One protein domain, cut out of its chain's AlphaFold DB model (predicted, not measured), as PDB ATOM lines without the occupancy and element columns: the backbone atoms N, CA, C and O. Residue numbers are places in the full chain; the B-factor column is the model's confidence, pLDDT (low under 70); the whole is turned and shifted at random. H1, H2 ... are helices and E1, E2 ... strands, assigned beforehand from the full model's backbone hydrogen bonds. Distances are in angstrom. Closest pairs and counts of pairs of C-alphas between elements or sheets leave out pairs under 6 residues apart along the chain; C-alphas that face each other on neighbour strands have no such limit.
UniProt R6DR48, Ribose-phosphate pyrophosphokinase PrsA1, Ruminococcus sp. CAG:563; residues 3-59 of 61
ATOM      1  N   THR A   3     -26.364   2.526 -22.125       94.19
ATOM      2  CA  THR A   3     -27.499   3.078 -21.368       94.19
ATOM      3  C   THR A   3     -28.472   3.765 -22.315       94.19
ATOM      4  O   THR A   3     -28.100   4.153 -23.423       94.19
ATOM      5  N   THR A   4     -29.722   3.936 -21.892       95.19
ATOM      6  CA  THR A   4     -30.737   4.625 -22.696       95.19
ATOM      7  C   THR A   4     -30.620   6.143 -22.582       95.19
ATOM      8  O   THR A   4     -29.924   6.677 -21.715       95.19
ATOM      9  N   ASN A   5     -31.325   6.862 -23.452       94.81
ATOM     10  CA  ASN A   5     -31.469   8.312 -23.377       94.81
ATOM     11  C   ASN A   5     -32.570   8.815 -22.428       94.81
ATOM     12  O   ASN A   5     -32.822  10.015 -22.432       94.81
ATOM     13  N   LEU A   6     -33.155   7.953 -21.589       94.44
ATOM     14  CA  LEU A   6     -34.263   8.297 -20.683       94.44
ATOM     15  C   LEU A   6     -33.839   9.023 -19.398       94.44
ATOM     16  O   LEU A   6     -34.687   9.458 -18.625       94.44
ATOM     17  N   ILE A   7     -32.535   9.150 -19.162       92.56
ATOM     18  CA  ILE A   7     -31.974   9.892 -18.035       92.56
ATOM     19  C   ILE A   7     -30.916  10.876 -18.523       92.56
ATOM     20  O   ILE A   7     -30.349  10.733 -19.613       92.56
ATOM     21  N   TYR A   8     -30.635  11.874 -17.690       93.94
ATOM     22  CA  TYR A   8     -29.498  12.755 -17.900       93.94
ATOM     23  C   TYR A   8     -28.186  11.970 -17.755       93.94
ATOM     24  O   TYR A   8     -27.994  11.241 -16.783       93.94
ATOM     25  N   GLY A   9     -27.287  12.130 -18.726       91.88
ATOM     26  CA  GLY A   9     -25.924  11.604 -18.682       91.88
ATOM     27  C   GLY A   9     -24.942  12.767 -18.633       91.88
ATOM     28  O   GLY A   9     -25.090  13.715 -19.405       91.88
ATOM     29  N   THR A  10     -23.960  12.710 -17.734       95.06
ATOM     30  CA  THR A  10     -22.976  13.790 -17.610       95.06
ATOM     31  C   THR A  10     -22.064  13.846 -18.847       95.06
ATOM     32  O   THR A  10     -21.782  12.799 -19.445       95.06
ATOM     33  N   PRO A  11     -21.569  15.028 -19.255       94.69
ATOM     34  CA  PRO A  11     -20.712  15.167 -20.439       94.69
ATOM     35  C   PRO A  11     -19.450  14.285 -20.402       94.69
ATOM     36  O   PRO A  11     -18.998  13.777 -21.429       94.69
ATOM     37  N   GLU A  12     -18.901  14.038 -19.211       95.31
ATOM     38  CA  GLU A  12     -17.714  13.202 -19.008       95.31
ATOM     39  C   GLU A  12     -17.996  11.724 -19.282       95.31
ATOM     40  O   GLU A  12     -17.104  11.012 -19.734       95.31
ATOM     41  N   LEU A  13     -19.219  11.256 -19.008       93.12
ATOM     42  CA  LEU A  13     -19.656   9.897 -19.328       93.12
ATOM     43  C   LEU A  13     -19.939   9.760 -20.826       93.12
ATOM     44  O   LEU A  13     -19.507   8.791 -21.445       93.12
ATOM     45  N   LEU A  14     -20.637  10.745 -21.404       93.00
ATOM     46  CA  LEU A  14     -21.018  10.748 -22.819       93.00
ATOM     47  C   LEU A  14     -19.809  10.806 -23.767       93.00
ATOM     48  O   LEU A  14     -19.915  10.360 -24.903       93.00
ATOM     49  N   SER A  15     -18.677  11.345 -23.307       95.00
ATOM     50  CA  SER A  15     -17.432  11.457 -24.082       95.00
ATOM     51  C   SER A  15     -16.521  10.226 -24.009       95.00
ATOM     52  O   SER A  15     -15.455  10.228 -24.616       95.00
ATOM     53  N   LYS A  16     -16.888   9.172 -23.264       95.94
ATOM     54  CA  LYS A  16     -16.062   7.960 -23.165       95.94
ATOM     55  C   LYS A  16     -16.186   7.097 -24.422       95.94
ATOM     56  O   LYS A  16     -17.289   6.706 -24.783       95.94
ATOM     57  N   ASP A  17     -15.058   6.669 -24.987       95.62
ATOM     58  CA  ASP A  17     -15.023   5.833 -26.205       95.62
ATOM     59  C   ASP A  17     -15.754   4.485 -26.063       95.62
ATOM     60  O   ASP A  17     -16.255   3.918 -27.031       95.62
ATOM     61  N   TRP A  18     -15.830   3.949 -24.842       94.88
ATOM     62  CA  TRP A  18     -16.534   2.698 -24.544       94.88
ATOM     63  C   TRP A  18     -18.031   2.884 -24.276       94.88
ATOM     64  O   TRP A  18     -18.747   1.898 -24.054       94.88
ATOM     65  N   TYR A  19     -18.505   4.125 -24.192       95.25
ATOM     66  CA  TYR A  19     -19.879   4.443 -23.847       95.25
ATOM     67  C   TYR A  19     -20.720   4.604 -25.110       95.25
ATOM     68  O   TYR A  19     -20.397   5.376 -26.006       95.25
ATOM     69  N   ILE A  20     -21.833   3.875 -25.167       94.50
ATOM     70  CA  ILE A  20     -22.780   3.948 -26.276       94.50
ATOM     71  C   ILE A  20     -24.153   4.278 -25.700       94.50
ATOM     72  O   ILE A  20     -24.691   3.543 -24.865       94.50
ATOM     73  N   ARG A  21     -24.734   5.385 -26.169       93.75
ATOM     74  CA  ARG A  21     -26.095   5.786 -25.816       93.75
ATOM     75  C   ARG A  21     -27.088   5.136 -26.773       93.75
ATOM     76  O   ARG A  21     -26.993   5.311 -27.984       93.75
ATOM     77  N   VAL A  22     -28.045   4.402 -26.222       94.31
ATOM     78  CA  VAL A  22     -29.139   3.777 -26.969       94.31
ATOM     79  C   VAL A  22     -30.322   4.742 -27.014       94.31
ATOM     80  O   VAL A  22     -30.782   5.219 -25.973       94.31
ATOM     81  N   ASP A  23     -30.807   5.041 -28.217       94.00
ATOM     82  CA  ASP A  23     -31.968   5.907 -28.416       94.00
ATOM     83  C   ASP A  23     -33.284   5.134 -28.240       94.00
ATOM     84  O   ASP A  23     -33.543   4.147 -28.929       94.00
ATOM     85  N   MET A  24     -34.131   5.606 -27.325       94.81
ATOM     86  CA  MET A  24     -35.462   5.065 -27.052       94.81
ATOM     87  C   MET A  24     -36.590   5.860 -27.720       94.81
ATOM     88  O   MET A  24     -37.754   5.492 -27.556       94.81
ATOM     89  N   SER A  25     -36.292   6.915 -28.489       94.75
ATOM     90  CA  SER A  25     -37.312   7.808 -29.069       94.75
ATOM     91  C   SER A  25     -38.321   7.057 -29.942       94.75
ATOM     92  O   SER A  25     -39.517   7.318 -29.864       94.75
ATOM     93  N   LYS A  26     -37.864   6.050 -30.698       90.50
ATOM     94  CA  LYS A  26     -38.735   5.165 -31.492       90.50
ATOM     95  C   LYS A  26     -39.731   4.368 -30.639       90.50
ATOM     96  O   LYS A  26     -40.875   4.172 -31.034       90.50
ATOM     97  N   TYR A  27     -39.306   3.878 -29.476       89.75
ATOM     98  CA  TYR A  27     -40.201   3.148 -28.575       89.75
ATOM     99  C   TYR A  27     -41.199   4.097 -27.916       89.75
ATOM    100  O   TYR A  27     -42.374   3.760 -27.813       89.75
ATOM    101  N   LEU A  28     -40.754   5.302 -27.544       92.06
ATOM    102  CA  LEU A  28     -41.636   6.336 -27.017       92.06
ATOM    103  C   LEU A  28     -42.710   6.737 -28.039       92.06
ATOM    104  O   LEU A  28     -43.876   6.828 -27.668       92.06
ATOM    105  N   SER A  29     -42.349   6.913 -29.317       93.25
ATOM    106  CA  SER A  29     -43.331   7.233 -30.361       93.25
ATOM    107  C   SER A  29     -44.375   6.132 -30.532       93.25
ATOM    108  O   SER A  29     -45.548   6.449 -30.677       93.25
ATOM    109  N   TYR A  30     -43.977   4.856 -30.464       91.06
ATOM    110  CA  TYR A  30     -44.938   3.751 -30.525       91.06
ATOM    111  C   TYR A  30     -45.862   3.717 -29.313       91.06
ATOM    112  O   TYR A  30     -47.054   3.534 -29.484       91.06
ATOM    113  N   ILE A  31     -45.346   3.948 -28.102       90.94
ATOM    114  CA  ILE A  31     -46.191   4.005 -26.901       90.94
ATOM    115  C   ILE A  31     -47.230   5.126 -27.027       90.94
ATOM    116  O   ILE A  31     -48.405   4.894 -26.761       90.94
ATOM    117  N   ILE A  32     -46.814   6.323 -27.454       92.62
ATOM    118  CA  ILE A  32     -47.726   7.460 -27.658       92.62
ATOM    119  C   ILE A  32     -48.790   7.118 -28.705       92.62
ATOM    120  O   ILE A  32     -49.970   7.375 -28.486       92.62
ATOM    121  N   ASP A  33     -48.381   6.532 -29.828       91.94
ATOM    122  CA  ASP A  33     -49.282   6.154 -30.914       91.94
ATOM    123  C   ASP A  33     -50.305   5.097 -30.475       91.94
ATOM    124  O   ASP A  33     -51.506   5.283 -30.662       91.94
ATOM    125  N   THR A  34     -49.849   4.037 -29.805       89.94
ATOM    126  CA  THR A  34     -50.701   2.963 -29.287       89.94
ATOM    127  C   THR A  34     -51.716   3.482 -28.268       89.94
ATOM    128  O   THR A  34     -52.894   3.131 -28.352       89.94
ATOM    129  N   LEU A  35     -51.280   4.356 -27.350       90.25
ATOM    130  CA  LEU A  35     -52.161   4.998 -26.370       90.25
ATOM    131  C   LEU A  35     -53.199   5.909 -27.038       90.25
ATOM    132  O   LEU A  35     -54.362   5.886 -26.649       90.25
ATOM    133  N   ASN A  36     -52.806   6.687 -28.050       93.75
ATOM    134  CA  ASN A  36     -53.721   7.583 -28.766       93.75
ATOM    135  C   ASN A  36     -54.789   6.834 -29.578       93.75
ATOM    136  O   ASN A  36     -55.874   7.371 -29.785       93.75
ATOM    137  N   HIS A  37     -54.489   5.618 -30.036       90.56
ATOM    138  CA  HIS A  37     -55.421   4.782 -30.798       90.56
ATOM    139  C   HIS A  37     -56.207   3.785 -29.929       90.56
ATOM    140  O   HIS A  37     -56.940   2.970 -30.484       90.56
ATOM    141  N   ASP A  38     -56.063   3.835 -28.597       87.75
ATOM    142  CA  ASP A  38     -56.696   2.907 -27.641       87.75
ATOM    143  C   ASP A  38     -56.464   1.427 -28.010       87.75
ATOM    144  O   ASP A  38     -57.350   0.572 -27.967       87.75
ATOM    145  N   THR A  39     -55.236   1.134 -28.449       87.12
ATOM    146  CA  THR A  39     -54.802  -0.207 -28.863       87.12
ATOM    147  C   THR A  39     -53.896  -0.838 -27.804       87.12
ATOM    148  O   THR A  39     -53.385  -0.172 -26.903       87.12
ATOM    149  N   SER A  40     -53.699  -2.155 -27.878       85.62
ATOM    150  CA  SER A  40     -52.851  -2.877 -26.923       85.62
ATOM    151  C   SER A  40     -51.358  -2.628 -27.168       85.62
ATOM    152  O   SER A  40     -50.888  -2.679 -28.301       85.62
ATOM    153  N   ILE A  41     -50.586  -2.444 -26.089       84.19
ATOM    154  CA  ILE A  41     -49.114  -2.317 -26.123       84.19
ATOM    155  C   ILE A  41     -48.419  -3.695 -26.173       84.19
ATOM    156  O   ILE A  41     -47.225  -3.770 -26.460       84.19
ATOM    157  N   SER A  42     -49.130  -4.799 -25.923       82.25
ATOM    158  CA  SER A  42     -48.533  -6.143 -25.811       82.25
ATOM    159  C   SER A  42     -47.701  -6.549 -27.032       82.25
ATOM    160  O   SER A  42     -46.609  -7.090 -26.869       82.25
ATOM    161  N   ASP A  43     -48.146  -6.195 -28.238       74.75
ATOM    162  CA  ASP A  43     -47.449  -6.521 -29.490       74.75
ATOM    163  C   ASP A  43     -46.127  -5.745 -29.643       74.75
ATOM    164  O   ASP A  43     -45.197  -6.178 -30.325       74.75
ATOM    165  N   LEU A  44     -45.996  -4.592 -28.975       76.38
ATOM    166  CA  LEU A  44     -44.739  -3.847 -28.927       76.38
ATOM    167  C   LEU A  44     -43.714  -4.525 -28.004       76.38
ATOM    168  O   LEU A  44     -42.507  -4.411 -28.262       76.38
ATOM    169  N   LEU A  45     -44.201  -5.189 -26.950       77.06
ATOM    170  CA  LEU A  45     -43.408  -5.818 -25.894       77.06
ATOM    171  C   LEU A  45     -42.873  -7.194 -26.283       77.06
ATOM    172  O   LEU A  45     -41.881  -7.607 -25.689       77.06
ATOM    173  N   ASP A  46     -43.471  -7.871 -27.266       81.62
ATOM    174  CA  ASP A  46     -42.958  -9.140 -27.779       81.62
ATOM    175  C   ASP A  46     -41.789  -8.910 -28.766       81.62
ATOM    176  O   ASP A  46     -41.975  -8.374 -29.867       81.62
ATOM    177  N   PRO A  47     -40.545  -9.278 -28.404       82.00
ATOM    178  CA  PRO A  47     -39.406  -9.136 -29.297       82.00
ATOM    179  C   PRO A  47     -39.278 -10.299 -30.293       82.00
ATOM    180  O   PRO A  47     -38.506 -10.171 -31.246       82.00
ATOM    181  N   ALA A  48     -39.976 -11.423 -30.092       85.94
ATOM    182  CA  ALA A  48     -39.771 -12.650 -30.860       85.94
ATOM    183  C   ALA A  48     -40.093 -12.447 -32.343       85.94
ATOM    184  O   ALA A  48     -39.266 -12.753 -33.204       85.94
ATOM    185  N   GLU A  49     -41.234 -11.826 -32.641       84.00
ATOM    186  CA  GLU A  49     -41.650 -11.505 -34.010       84.00
ATOM    187  C   GLU A  49     -40.668 -10.564 -34.715       84.00
ATOM    188  O   GLU A  49     -40.310 -10.765 -35.879       84.00
ATOM    189  N   LYS A  50     -40.134  -9.570 -33.994       83.56
ATOM    190  CA  LYS A  50     -39.125  -8.646 -34.536       83.56
ATOM    191  C   LYS A  50     -37.821  -9.366 -34.869       83.56
ATOM    192  O   LYS A  50     -37.204  -9.060 -35.890       83.56
ATOM    193  N   ILE A  51     -37.397 -10.308 -34.025       89.06
ATOM    194  CA  ILE A  51     -36.201 -11.124 -34.261       89.06
ATOM    195  C   ILE A  51     -36.429 -12.046 -35.462       89.06
ATOM    196  O   ILE A  51     -35.584 -12.077 -36.353       89.06
ATOM    197  N   ASN A  52     -37.572 -12.731 -35.534       90.38
ATOM    198  CA  ASN A  52     -37.934 -13.578 -36.672       90.38
ATOM    199  C   ASN A  52     -37.916 -12.789 -37.989       90.38
ATOM    200  O   ASN A  52     -37.199 -13.165 -38.915       90.38
ATOM    201  N   THR A  53     -38.588 -11.634 -38.026       89.44
ATOM    202  CA  THR A  53     -38.603 -10.730 -39.189       89.44
ATOM    203  C   THR A  53     -37.189 -10.289 -39.588       89.44
ATOM    204  O   THR A  53     -36.855 -10.190 -40.771       89.44
ATOM    205  N   LEU A  54     -36.324 -10.007 -38.605       91.62
ATOM    206  CA  LEU A  54     -34.936  -9.623 -38.856       91.62
ATOM    207  C   LEU A  54     -34.131 -10.778 -39.467       91.62
ATOM    208  O   LEU A  54     -33.357 -10.543 -40.395       91.62
ATOM    209  N   LEU A  55     -34.299 -11.997 -38.951       94.25
ATOM    210  CA  LEU A  55     -33.610 -13.195 -39.433       94.25
ATOM    211  C   LEU A  55     -34.019 -13.536 -40.869       94.25
ATOM    212  O   LEU A  55     -33.140 -13.745 -41.704       94.25
ATOM    213  N   GLU A  56     -35.316 -13.490 -41.173       95.25
ATOM    214  CA  GLU A  56     -35.857 -13.690 -42.526       95.25
ATOM    215  C   GLU A  56     -35.312 -12.635 -43.496       95.25
ATOM    216  O   GLU A  56     -34.771 -12.959 -44.553       95.25
ATOM    217  N   LYS A  57     -35.318 -11.354 -43.098       93.94
ATOM    218  CA  LYS A  57     -34.737 -10.266 -43.903       93.94
ATOM    219  C   LYS A  57     -33.236 -10.446 -44.160       93.94
ATOM    220  O   LYS A  57     -32.710  -9.930 -45.147       93.94
ATOM    221  N   LYS A  58     -32.525 -11.120 -43.256       94.19
ATOM    222  CA  LYS A  58     -31.094 -11.424 -43.381       94.19
ATOM    223  C   LYS A  58     -30.820 -12.748 -44.105       94.19
ATOM    224  O   LYS A  58     -29.648 -13.052 -44.306       94.19
ATOM    225  N   GLY A  59     -31.852 -13.497 -44.510       91.31
ATOM    226  CA  GLY A  59     -31.720 -14.805 -45.159       91.31
ATOM    227  C   GLY A  59     -31.144 -15.886 -44.241       91.31
ATOM    228  O   GLY A  59     -30.518 -16.827 -44.716       91.31
TER     229      GLY A  59
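Overview. This is residues 3 to 59 of the 61 residues of the protein "Ribose-phosphate pyrophosphokinase PrsA1" of Ruminococcus sp. CAG:563 (UniProt R6DR48). What shape appears? A flat, open chain: the loop of residues 3 to 22, with H1 in it, closes at E1, then long helix H2 follows, and the chain folds back through H3 to a free arm, residues 46 to 59, holding H4. What is its make-up? Its 57 residues, mostly helix by class, have named elements H1, E1, H2, H3, H4, spanning 40 by 35 by 12 A; it is only just extended, close to loose, with a radius of gyration of the C-alphas of 15.6 A.

Arrangement. What is beside E1? E1, residues 20 to 22, pairs with no named strand, but residues 3 to 4 pair parallel with its residues 21 to 22. Do helices meet? H2, residues 25 to 36, and H3, residues 42 to 45, are close but not clearly touching; their closest C-alphas, of Tyr 30 and Leu 44, are 7.8 A apart. H4, residues 48 to 57, touches no helix; every O i to N i+4 pair is within hydrogen-bond range in H2 and H4.

Along the chain. Where does H1 begin? H1, residues 11 to 14, begins at C-alpha 11 (-20.712, 15.167, -20.439). How long are H2 and H4? H2 is 16.4 A long and H4 14.2 A, ending at C-alpha 57 (-34.737, -10.266, -43.903).

Size, cuts and confidence. How far does it reach? The C-alphas farthest apart, of Asp 17 and Asp 38, are 41.8 A apart. Is anything broken or uncertain? The printed part has no cut, and no printed residue is under 70 in pLDDT.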